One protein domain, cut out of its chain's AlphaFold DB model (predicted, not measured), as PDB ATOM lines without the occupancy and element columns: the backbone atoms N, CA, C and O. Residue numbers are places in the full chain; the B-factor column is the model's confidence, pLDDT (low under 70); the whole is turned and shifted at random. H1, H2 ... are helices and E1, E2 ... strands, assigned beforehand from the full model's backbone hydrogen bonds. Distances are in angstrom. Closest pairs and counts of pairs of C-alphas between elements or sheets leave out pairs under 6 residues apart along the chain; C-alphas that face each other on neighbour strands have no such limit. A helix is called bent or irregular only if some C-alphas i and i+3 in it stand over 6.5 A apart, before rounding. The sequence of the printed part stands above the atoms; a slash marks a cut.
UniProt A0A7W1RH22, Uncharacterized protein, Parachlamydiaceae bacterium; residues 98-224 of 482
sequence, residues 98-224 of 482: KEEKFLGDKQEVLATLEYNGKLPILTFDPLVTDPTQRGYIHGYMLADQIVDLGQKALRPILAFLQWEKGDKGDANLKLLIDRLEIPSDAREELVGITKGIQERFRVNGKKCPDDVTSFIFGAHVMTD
ATOM      1  N   LYS A  98     165.383 132.093 131.488       77.00
ATOM      2  CA  LYS A  98     164.078 131.531 131.120       77.00
ATOM      3  C   LYS A  98     163.678 130.509 132.169       77.00
ATOM      4  O   LYS A  98     164.491 129.656 132.512       77.00
ATOM      5  N   GLU A  99     162.450 130.615 132.660       76.00
ATOM      6  CA  GLU A  99     161.854 129.595 133.516       76.00
ATOM      7  C   GLU A  99     160.940 128.723 132.663       76.00
ATOM      8  O   GLU A  99     160.047 129.224 131.974       76.00
ATOM      9  N   GLU A 100     161.177 127.418 132.698       79.81
ATOM     10  CA  GLU A 100     160.553 126.453 131.801       79.81
ATOM     11  C   GLU A 100     159.981 125.289 132.606       79.81
ATOM     12  O   GLU A 100     160.603 124.784 133.540       79.81
ATOM     13  N   LYS A 101     158.791 124.837 132.223       69.62
ATOM     14  CA  LYS A 101     158.157 123.641 132.764       69.62
ATOM     15  C   LYS A 101     158.095 122.578 131.682       69.62
ATOM     16  O   LYS A 101     157.620 122.826 130.577       69.62
ATOM     17  N   PHE A 102     158.539 121.374 132.020       55.22
ATOM     18  CA  PHE A 102     158.398 120.211 131.155       55.22
ATOM     19  C   PHE A 102     157.070 119.503 131.452       55.22
ATOM     20  O   PHE A 102     156.795 119.118 132.591       55.22
ATOM     21  N   LEU A 103     156.237 119.343 130.424       53.41
ATOM     22  CA  LEU A 103     154.985 118.585 130.434       53.41
ATOM     23  C   LEU A 103     155.130 117.415 129.452       53.41
ATOM     24  O   LEU A 103     154.812 117.523 128.267       53.41
ATOM     25  N   GLY A 104     155.663 116.292 129.946       64.00
ATOM     26  CA  GLY A 104     156.100 115.187 129.087       64.00
ATOM     27  C   GLY A 104     157.277 115.626 128.211       64.00
ATOM     28  O   GLY A 104     158.257 116.152 128.732       64.00
ATOM     29  N   ASP A 105     157.150 115.469 126.891       62.66
ATOM     30  CA  ASP A 105     158.173 115.877 125.911       62.66
ATOM     31  C   ASP A 105     158.077 117.361 125.502       62.66
ATOM     32  O   ASP A 105     158.890 117.846 124.713       62.66
ATOM     33  N   LYS A 106     157.070 118.098 125.991       60.66
ATOM     34  CA  LYS A 106     156.872 119.515 125.656       60.66
ATOM     35  C   LYS A 106     157.482 120.422 126.718       60.66
ATOM     36  O   LYS A 106     157.208 120.276 127.907       60.66
ATOM     37  N   GLN A 107     158.277 121.380 126.258       71.56
ATOM     38  CA  GLN A 107     158.869 122.442 127.062       71.56
ATOM     39  C   GLN A 107     157.997 123.694 126.928       71.56
ATOM     40  O   GLN A 107     157.857 124.239 125.833       71.56
ATOM     41  N   GLU A 108     157.391 124.132 128.027       82.31
ATOM     42  CA  GLU A 108     156.604 125.364 128.091       82.31
ATOM     43  C   GLU A 108     157.384 126.426 128.863       82.31
ATOM     44  O   GLU A 108     157.767 126.220 130.014       82.31
ATOM     45  N   VAL A 109     157.636 127.570 128.228       85.62
ATOM     46  CA  VAL A 109     158.282 128.714 128.878       85.62
ATOM     47  C   VAL A 109     157.226 129.421 129.723       85.62
ATOM     48  O   VAL A 109     156.263 129.942 129.180       85.62
ATOM     49  N   LEU A 110     157.396 129.446 131.044       90.75
ATOM     50  CA  LEU A 110     156.441 130.079 131.961       90.75
ATOM     51  C   LEU A 110     156.738 131.564 132.181       90.75
ATOM     52  O   LEU A 110     155.833 132.353 132.454       90.75
ATOM     53  N   ALA A 111     158.009 131.951 132.090       94.06
ATOM     54  CA  ALA A 111     158.425 133.342 132.117       94.06
ATOM     55  C   ALA A 111     159.820 133.527 131.517       94.06
ATOM     56  O   ALA A 111     160.651 132.617 131.480       94.06
ATOM     57  N   THR A 112     160.089 134.754 131.090       93.56
ATOM     58  CA  THR A 112     161.373 135.182 130.538       93.56
ATOM     59  C   THR A 112     161.826 136.452 131.238       93.56
ATOM     60  O   THR A 112     161.062 137.400 131.376       93.56
ATOM     61  N   LEU A 113     163.068 136.468 131.705       91.81
ATOM     62  CA  LEU A 113     163.763 137.659 132.163       91.81
ATOM     63  C   LEU A 113     164.757 138.043 131.074       91.81
ATOM     64  O   LEU A 113     165.820 137.436 130.958       91.81
ATOM     65  N   GLU A 114     164.403 139.032 130.270       88.56
ATOM     66  CA  GLU A 114     165.252 139.562 129.211       88.56
ATOM     67  C   GLU A 114     166.127 140.684 129.762       88.56
ATOM     68  O   GLU A 114     165.624 141.617 130.385       88.56
ATOM     69  N   TYR A 115     167.439 140.617 129.526       82.62
ATOM     70  CA  TYR A 115     168.358 141.686 129.904       82.62
ATOM     71  C   TYR A 115     169.342 141.971 128.767       82.62
ATOM     72  O   TYR A 115     170.200 141.157 128.435       82.62
ATOM     73  N   ASN A 116     169.219 143.156 128.170       69.44
ATOM     74  CA  ASN A 116     170.025 143.609 127.030       69.44
ATOM     75  C   ASN A 116     171.188 144.535 127.437       69.44
ATOM     76  O   ASN A 116     171.644 145.350 126.636       69.44
ATOM     77  N   GLY A 117     171.637 144.454 128.693       67.06
ATOM     78  CA  GLY A 117     172.688 145.321 129.224       67.06
ATOM     79  C   GLY A 117     172.211 146.706 129.669       67.06
ATOM     80  O   GLY A 117     173.046 147.531 130.026       67.06
ATOM     81  N   LYS A 118     170.898 146.983 129.636       71.62
ATOM     82  CA  LYS A 118     170.343 148.258 130.113       71.62
ATOM     83  C   LYS A 118     169.225 148.076 131.131       71.62
ATOM     84  O   LYS A 118     169.422 148.411 132.290       71.62
ATOM     85  N   LEU A 119     168.083 147.520 130.726       80.56
ATOM     86  CA  LEU A 119     166.916 147.351 131.596       80.56
ATOM     87  C   LEU A 119     166.404 145.908 131.531       80.56
ATOM     88  O   LEU A 119     166.185 145.404 130.428       80.56
ATOM     89  N   PRO A 120     166.184 145.250 132.677       88.00
ATOM     90  CA  PRO A 120     165.593 143.925 132.715       88.00
ATOM     91  C   PRO A 120     164.080 143.990 132.501       88.00
ATOM     92  O   PRO A 120     163.394 144.857 133.052       88.00
ATOM     93  N   ILE A 121     163.549 143.036 131.742       91.31
ATOM     94  CA  ILE A 121     162.114 142.863 131.520       91.31
ATOM     95  C   ILE A 121     161.746 141.433 131.899       91.31
ATOM     96  O   ILE A 121     162.176 140.487 131.247       91.31
ATOM     97  N   LEU A 122     160.950 141.270 132.954       94.44
ATOM     98  CA  LEU A 122     160.360 139.989 133.332       94.44
ATOM     99  C   LEU A 122     158.968 139.884 132.714       94.44
ATOM    100  O   LEU A 122     158.040 140.562 133.161       94.44
ATOM    101  N   THR A 123     158.823 139.018 131.720       95.62
ATOM    102  CA  THR A 123     157.554 138.728 131.051       95.62
ATOM    103  C   THR A 123     157.069 137.340 131.439       95.62
ATOM    104  O   THR A 123     157.756 136.352 131.185       95.62
ATOM    105  N   PHE A 124     155.886 137.266 132.041       95.62
ATOM    106  CA  PHE A 124     155.185 136.008 132.294       95.62
ATOM    107  C   PHE A 124     154.446 135.560 131.035       95.62
ATOM    108  O   PHE A 124     153.931 136.398 130.289       95.62
ATOM    109  N   ASP A 125     154.377 134.251 130.816       93.50
ATOM    110  CA  ASP A 125     153.541 133.694 129.759       93.50
ATOM    111  C   ASP A 125     152.061 134.066 130.000       93.50
ATOM    112  O   ASP A 125     151.612 134.051 131.154       93.50
ATOM    113  N   PRO A 126     151.282 134.413 128.954       91.06
ATOM    114  CA  PRO A 126     149.878 134.796 129.103       91.06
ATOM    115  C   PRO A 126     148.984 133.750 129.782       91.06
ATOM    116  O   PRO A 126     147.908 134.103 130.265       91.06
ATOM    117  N   LEU A 127     149.398 132.478 129.815       89.25
ATOM    118  CA  LEU A 127     148.687 131.394 130.491       89.25
ATOM    119  C   LEU A 127     148.953 131.352 132.005       89.25
ATOM    120  O   LEU A 127     148.210 130.695 132.734       89.25
ATOM    121  N   VAL A 128     149.964 132.070 132.508       91.50
ATOM    122  CA  VAL A 128     150.260 132.187 133.946       91.50
ATOM    123  C   VAL A 128     149.357 133.255 134.576       91.50
ATOM    124  O   VAL A 128     149.771 134.372 134.897       91.50
ATOM    125  N   THR A 129     148.085 132.903 134.747       88.19
ATOM    126  CA  THR A 129     147.057 133.785 135.325       88.19
ATOM    127  C   THR A 129     146.941 133.642 136.844       88.19
ATOM    128  O   THR A 129     146.618 134.619 137.524       88.19
ATOM    129  N   ASP A 130     147.279 132.468 137.389       92.62
ATOM    130  CA  ASP A 130     147.238 132.178 138.825       92.62
ATOM    131  C   ASP A 130     148.233 133.061 139.614       92.62
ATOM    132  O   ASP A 130     149.444 133.012 139.351       92.62
ATOM    133  N   PRO A 131     147.764 133.862 140.594       95.56
ATOM    134  CA  PRO A 131     148.633 134.724 141.388       95.56
ATOM    135  C   PRO A 131     149.720 133.955 142.137       95.56
ATOM    136  O   PRO A 131     150.870 134.396 142.155       95.56
ATOM    137  N   THR A 132     149.406 132.781 142.695       96.75
ATOM    138  CA  THR A 132     150.385 131.980 143.444       96.75
ATOM    139  C   THR A 132     151.524 131.506 142.539       96.75
ATOM    140  O   THR A 132     152.695 131.648 142.898       96.75
ATOM    141  N   GLN A 133     151.209 130.977 141.355       95.75
ATOM    142  CA  GLN A 133     152.185 130.522 140.367       95.75
ATOM    143  C   GLN A 133     153.034 131.682 139.844       95.75
ATOM    144  O   GLN A 133     154.262 131.580 139.799       95.75
ATOM    145  N   ARG A 134     152.398 132.806 139.498       95.75
ATOM    146  CA  ARG A 134     153.093 134.023 139.062       95.75
ATOM    147  C   ARG A 134     154.062 134.522 140.131       95.75
ATOM    148  O   ARG A 134     155.213 134.845 139.830       95.75
ATOM    149  N   GLY A 135     153.619 134.528 141.385       97.50
ATOM    150  CA  GLY A 135     154.445 134.857 142.536       97.50
ATOM    151  C   GLY A 135     155.623 133.901 142.690       97.50
ATOM    152  O   GLY A 135     156.762 134.343 142.803       97.50
ATOM    153  N   TYR A 136     155.372 132.593 142.631       97.56
ATOM    154  CA  TYR A 136     156.410 131.565 142.726       97.56
ATOM    155  C   TYR A 136     157.507 131.757 141.680       97.56
ATOM    156  O   TYR A 136     158.681 131.802 142.037       97.56
ATOM    157  N   ILE A 137     157.132 131.955 140.416       95.88
ATOM    158  CA  ILE A 137     158.084 132.184 139.324       95.88
ATOM    159  C   ILE A 137     158.900 133.461 139.573       95.88
ATOM    160  O   ILE A 137     160.124 133.431 139.473       95.88
ATOM    161  N   HIS A 138     158.251 134.563 139.971       96.69
ATOM    162  CA  HIS A 138     158.939 135.810 140.329       96.69
ATOM    163  C   HIS A 138     159.980 135.576 141.436       96.69
ATOM    164  O   HIS A 138     161.149 135.937 141.286       96.69
ATOM    165  N   GLY A 139     159.562 134.939 142.531       96.50
ATOM    166  CA  GLY A 139     160.426 134.638 143.667       96.50
ATOM    167  C   GLY A 139     161.581 133.709 143.310       96.50
ATOM    168  O   GLY A 139     162.693 133.920 143.778       96.50
ATOM    169  N   TYR A 140     161.334 132.708 142.464       95.12
ATOM    170  CA  TYR A 140     162.334 131.731 142.050       95.12
ATOM    171  C   TYR A 140     163.383 132.339 141.110       95.12
ATOM    172  O   TYR A 140     164.584 132.213 141.358       95.12
ATOM    173  N   MET A 141     162.940 133.049 140.066       93.00
ATOM    174  CA  MET A 141     163.824 133.654 139.063       93.00
ATOM    175  C   MET A 141     164.689 134.771 139.650       93.00
ATOM    176  O   MET A 141     165.849 134.910 139.265       93.00
ATOM    177  N   LEU A 142     164.138 135.566 140.574       94.31
ATOM    178  CA  LEU A 142     164.807 136.746 141.131       94.31
ATOM    179  C   LEU A 142     165.288 136.558 142.576       94.31
ATOM    180  O   LEU A 142     165.592 137.541 143.245       94.31
ATOM    181  N   ALA A 143     165.366 135.323 143.082       94.25
ATOM    182  CA  ALA A 143     165.614 135.052 144.501       94.25
ATOM    183  C   ALA A 143     166.860 135.760 145.061       94.25
ATOM    184  O   ALA A 143     166.808 136.356 146.137       94.25
ATOM    185  N   ASP A 144     167.979 135.709 144.328       91.12
ATOM    186  CA  ASP A 144     169.232 136.343 144.748       91.12
ATOM    187  C   ASP A 144     169.087 137.877 144.783       91.12
ATOM    188  O   ASP A 144     169.485 138.498 145.766       91.12
ATOM    189  N   GLN A 145     168.459 138.491 143.770       91.81
ATOM    190  CA  GLN A 145     168.213 139.938 143.721       91.81
ATOM    191  C   GLN A 145     167.230 140.403 144.802       91.81
ATOM    192  O   GLN A 145     167.402 141.482 145.360       91.81
ATOM    193  N   ILE A 146     166.210 139.600 145.113       93.69
ATOM    194  CA  ILE A 146     165.239 139.891 146.174       93.69
ATOM    195  C   ILE A 146     165.940 139.965 147.528       93.69
ATOM    196  O   ILE A 146     165.771 140.936 148.269       93.69
ATOM    197  N   VAL A 147     166.728 138.938 147.858       91.62
ATOM    198  CA  VAL A 147     167.439 138.868 149.139       91.62
ATOM    199  C   VAL A 147     168.500 139.961 149.229       91.62
ATOM    200  O   VAL A 147     168.622 140.606 150.270       91.62
ATOM    201  N   ASP A 148     169.225 140.210 148.142       88.88
ATOM    202  CA  ASP A 148     170.239 141.258 148.064       88.88
ATOM    203  C   ASP A 148     169.643 142.661 148.267       88.88
ATOM    204  O   ASP A 148     170.094 143.402 149.147       88.88
ATOM    205  N   LEU A 149     168.570 142.996 147.539       87.50
ATOM    206  CA  LEU A 149     167.853 144.259 147.700       87.50
ATOM    207  C   LEU A 149     167.294 144.417 149.117       87.50
ATOM    208  O   LEU A 149     167.393 145.489 149.723       87.50
ATOM    209  N   GLY A 150     166.725 143.341 149.659       85.56
ATOM    210  CA  GLY A 150     166.177 143.338 151.004       85.56
ATOM    211  C   GLY A 150     167.213 143.623 152.072       85.56
ATOM    212  O   GLY A 150     167.003 144.488 152.920       85.56
ATOM    213  N   GLN A 151     168.353 142.944 152.009       83.44
ATOM    214  CA  GLN A 151     169.410 143.082 153.004       83.44
ATOM    215  C   GLN A 151     170.135 144.424 152.930       83.44
ATOM    216  O   GLN A 151     170.513 144.954 153.971       83.44
ATOM    217  N   LYS A 152     170.342 144.966 151.726       80.56
ATOM    218  CA  LYS A 152     171.219 146.131 151.534       80.56
ATOM    219  C   LYS A 152     170.498 147.466 151.425       80.56
ATOM    220  O   LYS A 152     171.106 148.480 151.746       80.56
ATOM    221  N   ALA A 153     169.234 147.483 151.007       77.69
ATOM    222  CA  ALA A 153     168.462 148.720 150.908       77.69
ATOM    223  C   ALA A 153     167.311 148.748 151.910       77.69
ATOM    224  O   ALA A 153     167.258 149.610 152.784       77.69
ATOM    225  N   LEU A 154     166.391 147.791 151.807       78.38
ATOM    226  CA  LEU A 154     165.123 147.887 152.523       78.38
ATOM    227  C   LEU A 154     165.251 147.633 154.028       78.38
ATOM    228  O   LEU A 154     164.627 148.356 154.793       78.38
ATOM    229  N   ARG A 155     166.065 146.673 154.481       78.50
ATOM    230  CA  ARG A 155     166.285 146.438 155.920       78.50
ATOM    231  C   ARG A 155     166.938 147.627 156.627       78.50
ATOM    232  O   ARG A 155     166.396 148.031 157.649       78.50
ATOM    233  N   PRO A 156     168.036 148.222 156.119       76.62
ATOM    234  CA  PRO A 156     168.597 149.430 156.720       76.62
ATOM    235  C   PRO A 156     167.588 150.577 156.781       76.62
ATOM    236  O   PRO A 156     167.500 151.256 157.802       76.62
ATOM    237  N   ILE A 157     166.787 150.753 155.721       75.56
ATOM    238  CA  ILE A 157     165.706 151.743 155.697       75.56
ATOM    239  C   ILE A 157     164.680 151.419 156.788       75.56
ATOM    240  O   ILE A 157     164.462 152.246 157.660       75.56
ATOM    241  N   LEU A 158     164.100 150.218 156.807       75.62
ATOM    242  CA  LEU A 158     163.118 149.808 157.815       75.62
ATOM    243  C   LEU A 158     163.650 149.959 159.241       75.62
ATOM    244  O   LEU A 158     162.957 150.522 160.080       75.62
ATOM    245  N   ALA A 159     164.885 149.532 159.505       75.56
ATOM    246  CA  ALA A 159     165.519 149.677 160.810       75.56
ATOM    247  C   ALA A 159     165.663 151.154 161.213       75.56
ATOM    248  O   ALA A 159     165.369 151.516 162.352       75.56
ATOM    249  N   PHE A 160     166.058 152.025 160.278       74.69
ATOM    250  CA  PHE A 160     166.115 153.469 160.503       74.69
ATOM    251  C   PHE A 160     164.725 154.064 160.783       74.69
ATOM    252  O   PHE A 160     164.551 154.807 161.750       74.69
ATOM    253  N   LEU A 161     163.719 153.695 159.987       73.00
ATOM    254  CA  LEU A 161     162.335 154.157 160.138       73.00
ATOM    255  C   LEU A 161     161.741 153.715 161.485       73.00
ATOM    256  O   LEU A 161     161.106 154.508 162.186       73.00
ATOM    257  N   GLN A 162     161.992 152.464 161.873       74.88
ATOM    258  CA  GLN A 162     161.600 151.915 163.167       74.88
ATOM    259  C   GLN A 162     162.280 152.674 164.311       74.88
ATOM    260  O   GLN A 162     161.623 153.139 165.247       74.88
ATOM    261  N   TRP A 163     163.593 152.888 164.204       72.62
ATOM    262  CA  TRP A 163     164.374 153.645 165.177       72.62
ATOM    263  C   TRP A 163     163.850 155.074 165.383       72.62
ATOM    264  O   TRP A 163     163.737 155.533 166.533       72.62
ATOM    265  N   GLU A 164     163.496 155.767 164.299       68.62
ATOM    266  CA  GLU A 164     162.960 157.127 164.362       68.62
ATOM    267  C   GLU A 164     161.588 157.165 165.047       68.62
ATOM    268  O   GLU A 164     161.360 158.001 165.921       68.62
ATOM    269  N   LYS A 165     160.698 156.214 164.735       68.12
ATOM    270  CA  LYS A 165     159.363 156.123 165.356       68.12
ATOM    271  C   LYS A 165     159.373 155.558 166.777       68.12
ATOM    272  O   LYS A 165     158.327 155.524 167.418       68.12
ATOM    273  N   GLY A 166     160.532 155.134 167.288       68.75
ATOM    274  CA  GLY A 166     160.623 154.451 168.583       68.75
ATOM    275  C   GLY A 166     159.975 153.063 168.569       68.75
ATOM    276  O   GLY A 166     159.608 152.540 169.620       68.75
ATOM    277  N   ASP A 167     159.839 152.493 167.376       69.94
ATOM    278  CA  ASP A 167     159.332 151.161 167.110       69.94
ATOM    279  C   ASP A 167     160.424 150.121 167.461       69.94
ATOM    280  O   ASP A 167     161.598 150.291 167.126       69.94
ATOM    281  N   LYS A 168     160.059 149.064 168.199       59.41
ATOM    282  CA  LYS A 168     160.980 148.053 168.748       59.41
ATOM    283  C   LYS A 168     161.024 146.768 167.900       59.41
ATOM    284  O   LYS A 168     160.887 145.672 168.442       59.41
ATOM    285  N   GLY A 169     161.244 146.901 166.592       56.94
ATOM    286  CA  GLY A 169     161.611 145.794 165.690       56.94
ATOM    287  C   GLY A 169     160.450 144.992 165.075       56.94
ATOM    288  O   GLY A 169     159.307 145.444 165.020       56.94
ATOM    289  N   ASP A 170     160.750 143.777 164.594       59.22
ATOM    290  CA  ASP A 170     159.891 142.943 163.722       59.22
ATOM    291  C   ASP A 170     158.479 142.642 164.249       59.22
ATOM    292  O   ASP A 170     157.554 142.419 163.462       59.22
ATOM    293  N   ALA A 171     158.287 142.643 165.572       58.22
ATOM    294  CA  ALA A 171     156.985 142.402 166.190       58.22
ATOM    295  C   ALA A 171     155.938 143.435 165.745       58.22
ATOM    296  O   ALA A 171     154.779 143.081 165.525       58.22
ATOM    297  N   ASN A 172     156.355 144.685 165.546       65.00
ATOM    298  CA  ASN A 172     155.467 145.717 165.042       65.00
ATOM    299  C   ASN A 172     155.269 145.580 163.537       65.00
ATOM    300  O   ASN A 172     154.121 145.602 163.124       65.00
ATOM    301  N   LEU A 173     156.298 145.291 162.730       70.44
ATOM    302  CA  LEU A 173     156.126 145.083 161.281       70.44
ATOM    303  C   LEU A 173     155.034 144.055 160.952       70.44
ATOM    304  O   LEU A 173     154.219 144.288 160.062       70.44
ATOM    305  N   LYS A 174     154.966 142.952 161.704       73.19
ATOM    306  CA  LYS A 174     153.892 141.964 161.553       73.19
ATOM    307  C   LYS A 174     152.511 142.551 161.867       73.19
ATOM    308  O   LYS A 174     151.596 142.391 161.067       73.19
ATOM    309  N   LEU A 175     152.378 143.288 162.971       72.06
ATOM    310  CA  LEU A 175     151.141 144.006 163.300       72.06
ATOM    311  C   LEU A 175     150.762 145.023 162.213       72.06
ATOM    312  O   LEU A 175     149.585 145.203 161.931       72.06
ATOM    313  N   LEU A 176     151.740 145.673 161.577       72.12
ATOM    314  CA  LEU A 176     151.495 146.623 160.488       72.12
ATOM    315  C   LEU A 176     150.964 145.938 159.234       72.12
ATOM    316  O   LEU A 176     150.027 146.434 158.614       72.12
ATOM    317  N   ILE A 177     151.546 144.791 158.885       81.12
ATOM    318  CA  ILE A 177     151.070 143.947 157.786       81.12
ATOM    319  C   ILE A 177     149.634 143.482 158.056       81.12
ATOM    320  O   ILE A 177     148.820 143.473 157.137       81.12
ATOM    321  N   ASP A 178     149.317 143.129 159.304       81.38
ATOM    322  CA  ASP A 178     147.995 142.628 159.693       81.38
ATOM    323  C   ASP A 178     146.915 143.727 159.724       81.38
ATOM    324  O   ASP A 178     145.735 143.427 159.552       81.38
ATOM    325  N   ARG A 179     147.291 145.000 159.915       81.25
ATOM    326  CA  ARG A 179     146.350 146.138 159.913       81.25
ATOM    327  C   ARG A 179     145.973 146.633 158.519       81.25
ATOM    328  O   ARG A 179     144.957 147.311 158.370       81.25
ATOM    329  N   LEU A 180     146.795 146.349 157.513       84.25
ATOM    330  CA  LEU A 180     146.558 146.792 156.145       84.25
ATOM    331  C   LEU A 180     145.832 145.719 155.343       84.25
ATOM    332  O   LEU A 180     146.131 144.525 155.407       84.25
ATOM    333  N   GLU A 181     144.883 146.166 154.536       88.88
ATOM    334  CA  GLU A 181     144.076 145.292 153.706       88.88
ATOM    335  C   GLU A 181     144.827 144.979 152.413       88.88
ATOM    336  O   GLU A 181     144.740 145.689 151.411       88.88
ATOM    337  N   ILE A 182     145.619 143.908 152.459       91.06
ATOM    338  CA  ILE A 182     146.242 143.313 151.277       91.06
ATOM    339  C   ILE A 182     145.186 142.438 150.583       91.06
ATOM    340  O   ILE A 182     144.770 141.442 151.191       91.06
ATOM    341  N   PRO A 183     144.784 142.762 149.334       91.25
ATOM    342  CA  PRO A 183     143.852 141.951 148.552       91.25
ATOM    343  C   PRO A 183     144.280 140.479 148.466       91.25
ATOM    344  O   PRO A 183     145.472 140.166 148.523       91.25
ATOM    345  N   SER A 184     143.316 139.562 148.357       92.06
ATOM    346  CA  SER A 184     143.579 138.116 148.429       92.06
ATOM    347  C   SER A 184     144.526 137.625 147.334       92.06
ATOM    348  O   SER A 184     145.456 136.880 147.622       92.06
ATOM    349  N   ASP A 185     144.344 138.103 146.107       93.56
ATOM    350  CA  ASP A 185     145.191 137.802 144.952       93.56
ATOM    351  C   ASP A 185     146.627 138.322 145.137       93.56
ATOM    352  O   ASP A 185     147.597 137.604 144.892       93.56
ATOM    353  N   ALA A 186     146.782 139.544 145.652       95.00
ATOM    354  CA  ALA A 186     148.080 140.099 146.013       95.00
ATOM    355  C   ALA A 186     148.741 139.265 147.120       95.00
ATOM    356  O   ALA A 186     149.924 138.945 147.035       95.00
ATOM    357  N   ARG A 187     147.983 138.858 148.143       95.31
ATOM    358  CA  ARG A 187     148.482 138.013 149.236       95.31
ATOM    359  C   ARG A 187     148.952 136.649 148.730       95.31
ATOM    360  O   ARG A 187     150.030 136.207 149.121       95.31
ATOM    361  N   GLU A 188     148.177 136.002 147.867       96.81
ATOM    362  CA  GLU A 188     148.538 134.739 147.212       96.81
ATOM    363  C   GLU A 188     149.827 134.874 146.398       96.81
ATOM    364  O   GLU A 188     150.735 134.049 146.523       96.81
ATOM    365  N   GLU A 189     149.963 135.960 145.640       97.69
ATOM    366  CA  GLU A 189     151.165 136.247 144.861       97.69
ATOM    367  C   GLU A 189     152.400 136.476 145.752       97.69
ATOM    368  O   GLU A 189     153.466 135.919 145.485       97.69
ATOM    369  N   LEU A 190     152.274 137.209 146.865       97.06
ATOM    370  CA  LEU A 190     153.361 137.407 147.840       97.06
ATOM    371  C   LEU A 190     153.775 136.098 148.539       97.06
ATOM    372  O   LEU A 190     154.965 135.844 148.765       97.06
ATOM    373  N   VAL A 191     152.806 135.238 148.860       96.81
ATOM    374  CA  VAL A 191     153.075 133.884 149.373       96.81
ATOM    375  C   VAL A 191     153.795 133.048 148.316       96.81
ATOM    376  O   VAL A 191     154.758 132.350 148.644       96.81
ATOM    377  N   GLY A 192     153.375 133.143 147.054       98.00
ATOM    378  CA  GLY A 192     154.064 132.545 145.915       98.00
ATOM    379  C   GLY A 192     155.530 132.968 145.862       98.00
ATOM    380  O   GLY A 192     156.406 132.106 145.876       98.00
ATOM    381  N   ILE A 193     155.808 134.277 145.901       98.12
ATOM    382  CA  ILE A 193     157.174 134.837 145.892       98.12
ATOM    383  C   ILE A 193     158.030 134.212 146.988       98.12
ATOM    384  O   ILE A 193     159.125 133.720 146.723       98.12
ATOM    385  N   THR A 194     157.505 134.169 148.209       97.06
ATOM    386  CA  THR A 194     158.195 133.577 149.360       97.06
ATOM    387  C   THR A 194     158.594 132.122 149.088       97.06
ATOM    388  O   THR A 194     159.754 131.750 149.273       97.06
ATOM    389  N   LYS A 195     157.655 131.303 148.592       97.19
ATOM    390  CA  LYS A 195     157.908 129.894 148.246       97.19
ATOM    391  C   LYS A 195     158.948 129.753 147.132       97.19
ATOM    392  O   LYS A 195     159.812 128.885 147.215       97.19
ATOM    393  N   GLY A 196     158.882 130.614 146.116       96.88
ATOM    394  CA  GLY A 196     159.841 130.637 145.012       96.88
ATOM    395  C   GLY A 196     161.271 130.896 145.487       96.88
ATOM    396  O   GLY A 196     162.187 130.163 145.115       96.88
ATOM    397  N   ILE A 197     161.457 131.882 146.371       96.25
ATOM    398  CA  ILE A 197     162.770 132.204 146.955       96.25
ATOM    399  C   ILE A 197     163.308 131.014 147.751       96.25
ATOM    400  O   ILE A 197     164.452 130.598 147.552       96.25
ATOM    401  N   GLN A 198     162.480 130.449 148.636       96.12
ATOM    402  CA  GLN A 198     162.855 129.312 149.479       96.12
ATOM    403  C   GLN A 198     163.314 128.120 148.638       96.12
ATOM    404  O   GLN A 198     164.367 127.540 148.910       96.12
ATOM    405  N   GLU A 199     162.564 127.789 147.588       95.50
ATOM    406  CA  GLU A 199     162.895 126.681 146.698       95.50
ATOM    407  C   GLU A 199     164.179 126.943 145.905       95.50
ATOM    408  O   GLU A 199     165.046 126.071 145.832       95.50
ATOM    409  N   ARG A 200     164.366 128.159 145.376       93.81
ATOM    410  CA  ARG A 200     165.595 128.530 144.660       93.81
ATOM    411  C   ARG A 200     166.830 128.396 145.546       93.81
ATOM    412  O   ARG A 200     167.855 127.870 145.112       93.81
ATOM    413  N   PHE A 201     166.739 128.854 146.790       94.75
ATOM    414  CA  PHE A 201     167.829 128.748 147.755       94.75
ATOM    415  C   PHE A 201     168.097 127.291 148.135       94.75
ATOM    416  O   PHE A 201     169.255 126.873 148.118       94.75
ATOM    417  N   ARG A 202     167.044 126.495 148.371       95.31
ATOM    418  CA  ARG A 202     167.147 125.056 148.647       95.31
ATOM    419  C   ARG A 202     167.865 124.310 147.521       95.31
ATOM    420  O   ARG A 202     168.814 123.581 147.798       95.31
ATOM    421  N   VAL A 203     167.444 124.503 146.268       93.06
ATOM    422  CA  VAL A 203     168.044 123.855 145.085       93.06
ATOM    423  C   VAL A 203     169.513 124.252 144.907       93.06
ATOM    424  O   VAL A 203     170.335 123.414 144.551       93.06
ATOM    425  N   ASN A 204     169.867 125.499 145.224       92.94
ATOM    426  CA  ASN A 204     171.246 125.989 145.151       92.94
ATOM    427  C   ASN A 204     172.093 125.660 146.395       92.94
ATOM    428  O   ASN A 204     173.226 126.133 146.494       92.94
ATOM    429  N   GLY A 205     171.560 124.915 147.372       94.25
ATOM    430  CA  GLY A 205     172.261 124.599 148.619       94.25
ATOM    431  C   GLY A 205     172.574 125.822 149.496       94.25
ATOM    432  O   GLY A 205     173.488 125.769 150.318       94.25
ATOM    433  N   LYS A 206     171.848 126.934 149.323       92.81
ATOM    434  CA  LYS A 206     171.991 128.167 150.113       92.81
ATOM    435  C   LYS A 206     170.955 128.198 151.240       92.81
ATOM    436  O   LYS A 206     169.813 127.781 151.059       92.81
ATOM    437  N   LYS A 207     171.309 128.771 152.397       92.06
ATOM    438  CA  LYS A 207     170.330 129.052 153.461       92.06
ATOM    439  C   LYS A 207     169.476 130.265 153.071       92.06
ATOM    440  O   LYS A 207     170.016 131.350 152.861       92.06
ATOM    441  N   CYS A 208     168.158 130.086 152.994       92.00
ATOM    442  CA  CYS A 208     167.203 131.185 152.837       92.00
ATOM    443  C   CYS A 208     167.121 132.008 154.138       92.00
ATOM    444  O   CYS A 208     167.133 131.405 155.213       92.00
ATOM    445  N   PRO A 209     167.023 133.351 154.083       89.62
ATOM    446  CA  PRO A 209     166.715 134.151 155.265       89.62
ATOM    447  C   PRO A 209     165.401 133.703 155.917       89.62
ATOM    448  O   PRO A 209     164.401 133.507 155.223       89.62
ATOM    449  N   ASP A 210     165.410 133.553 157.242       86.19
ATOM    450  CA  ASP A 210     164.284 132.996 158.009       86.19
ATOM    451  C   ASP A 210     163.063 133.950 158.030       86.19
ATOM    452  O   ASP A 210     161.919 133.524 158.163       86.19
ATOM    453  N   ASP A 211     163.297 135.247 157.828       84.56
ATOM    454  CA  ASP A 211     162.328 136.347 157.856       84.56
ATOM    455  C   ASP A 211     161.873 136.818 156.459       84.56
ATOM    456  O   ASP A 211     161.206 137.848 156.336       84.56
ATOM    457  N   VAL A 212     162.217 136.084 155.390       88.19
ATOM    458  CA  VAL A 212     161.948 136.498 153.998       88.19
ATOM    459  C   VAL A 212     160.475 136.845 153.745       88.19
ATOM    460  O   VAL A 212     160.184 137.802 153.031       88.19
ATOM    461  N   THR A 213     159.535 136.137 154.378       89.50
ATOM    462  CA  THR A 213     158.097 136.427 154.272       89.50
ATOM    463  C   THR A 213     157.762 137.813 154.820       89.50
ATOM    464  O   THR A 213     157.150 138.623 154.127       89.50
ATOM    465  N   SER A 214     158.178 138.104 156.057       84.19
ATOM    466  CA  SER A 214     157.924 139.392 156.715       84.19
ATOM    467  C   SER A 214     158.520 140.537 155.911       84.19
ATOM    468  O   SER A 214     157.899 141.585 155.768       84.19
ATOM    469  N   PHE A 215     159.692 140.305 155.330       83.44
ATOM    470  CA  PHE A 215     160.359 141.249 154.454       83.44
ATOM    471  C   PHE A 215     159.550 141.554 153.176       83.44
ATOM    472  O   PHE A 215     159.310 142.722 152.866       83.44
ATOM    473  N   ILE A 216     159.080 140.525 152.463       91.50
ATOM    474  CA  ILE A 216     158.288 140.682 151.231       91.50
ATOM    475  C   ILE A 216     156.981 141.433 151.491       91.50
ATOM    476  O   ILE A 216     156.634 142.361 150.758       91.50
ATOM    477  N   PHE A 217     156.268 141.073 152.554       91.00
ATOM    478  CA  PHE A 217     155.045 141.775 152.938       91.00
ATOM    479  C   PHE A 217     155.345 143.200 153.414       91.00
ATOM    480  O   PHE A 217     154.692 144.147 152.976       91.00
ATOM    481  N   GLY A 218     156.382 143.365 154.238       85.69
ATOM    482  CA  GLY A 218     156.831 144.644 154.776       85.69
ATOM    483  C   GLY A 218     157.125 145.678 153.693       85.69
ATOM    484  O   GLY A 218     156.703 146.827 153.809       85.69
ATOM    485  N   ALA A 219     157.758 145.265 152.591       87.38
ATOM    486  CA  ALA A 219     158.053 146.146 151.462       87.38
ATOM    487  C   ALA A 219     156.796 146.824 150.876       87.38
ATOM    488  O   ALA A 219     156.868 147.975 150.452       87.38
ATOM    489  N   HIS A 220     155.644 146.145 150.883       90.25
ATOM    490  CA  HIS A 220     154.387 146.641 150.302       90.25
ATOM    491  C   HIS A 220     153.602 147.574 151.213       90.25
ATOM    492  O   HIS A 220     152.712 148.274 150.742       90.25
ATOM    493  N   VAL A 221     153.919 147.571 152.504       86.12
ATOM    494  CA  VAL A 221     153.218 148.363 153.518       86.12
ATOM    495  C   VAL A 221     154.078 149.485 154.091       86.12
ATOM    496  O   VAL A 221     153.561 150.411 154.714       86.12
ATOM    497  N   MET A 222     155.395 149.416 153.877       81.69
ATOM    498  CA  MET A 222     156.371 150.344 154.440       81.69
ATOM    499  C   MET A 222     156.045 151.799 154.104       81.69
ATOM    500  O   MET A 222     156.152 152.659 154.972       81.69
ATOM    501  N   THR A 223     155.655 152.082 152.865       80.19
ATOM    502  CA  THR A 223     155.433 153.453 152.395       80.19
ATOM    503  C   THR A 223     154.169 154.085 152.972       80.19
ATOM    504  O   THR A 223     154.149 155.276 153.277       80.19
ATOM    505  N   ASP A 224     153.136 153.277 153.201       85.12
ATOM    506  CA  ASP A 224     151.917 153.700 153.881       85.12
ATOM    507  C   ASP A 224     152.134 153.871 155.386       85.12
ATOM    508  O   ASP A 224     151.603 154.808 155.985       85.12
TER     509      ASP A 224
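Overview. This is residues 98 to 224 of the 482 residues of an uncharacterized protein of Parachlamydiaceae bacterium (UniProt A0A7W1RH22). A small antiparallel sheet, E1, E2 and E3, forms one end of an elongated domain; H1 covers one face of it, and H4 packs on the side of H1 away from the sheet. H5 lies on the far side of H4 from the sheet, with H4, the bent helix H2 and H3 round three sides of it. The printed part has 127 residues, with three named strands and then five named helices; the sheet's order is E1, E2, E3 and the class is mixed, helices and strands. It is only just compact, close to loose, with a radius of gyration of the C-alphas of 16.3 A, and spans 57 by 31 by 30 A.

Arrangement. Start with E1, residues 98 to 103, E2, residues 106 to 115, and E3, residues 120 to 124, a meander, each strand the antiparallel neighbour of the one before. In the hairpin E1 and E2, N 101 and O 108 are 2.8 A apart, within hydrogen-bond range; in the hairpin E2 and E3, so are N 112 and O 123, at 2.8 A. E2 bends by 59 degrees at residue 110. Next find H1, residues 131 to 141, on one face of the sheet, two layers, at a height over the sheet of 9.2 A; the closest C-alphas of H1 and E2 are those of Ile 137 and Ala 111, 7.3 A. H2, residues 143 to 165, was assigned as one helix by its hydrogen bonds but is bent, with C-alphas 152 and 155 6.6 A apart; its arms H2a, residues 143 to 152, and H2b, residues 155 to 165, stand at a steep tilt of 39 degrees. H3, residues 170 to 179, is near H2b, with 6 pairs of C-alphas within 10 A. H4, residues 184 to 203, touches H1 at a shallow tilt of 32 degrees, the same way, closest at the C-alphas of Ile 193 and Gly 139, 3.9 A. With residues 196 to 201 alone H4 touches H2a, closest at C-alphas 197 and 143, 4.7 A. H5, residues 212 to 224, is irregular, with C-alphas 220 and 223 7.2 A apart; it forms a helical hairpin with H4, closest at C-alphas 213 and 194, 5.7 A, and touches H3, closest at C-alphas 221 and 177, 6.5 A. Every O i to N i+4 pair is within hydrogen-bond range in H1, H2a, H2b and H4, against 5 of 6 in H3 and 5 of 9 in H5.

Along the chain. Find C-alpha 98 at (164.078, 131.531, 131.120), where E1 begins; E2 is 25.3 A long. Find C-alpha 184 at (143.579, 138.116, 148.429); from there H4 runs 28.5 A. H5, 19.9 A, ends at C-alpha 224, (151.917, 153.700, 153.881).

Size, cuts and confidence. The C-alphas farthest apart are those of Asp 105 and Gly 166, 57.6 A. Residues 102 to 107 stand free. The printed part has no cut and no long link. The pLDDT is under 70 at residues 101 to 106, 116 to 117 and 164 to 172.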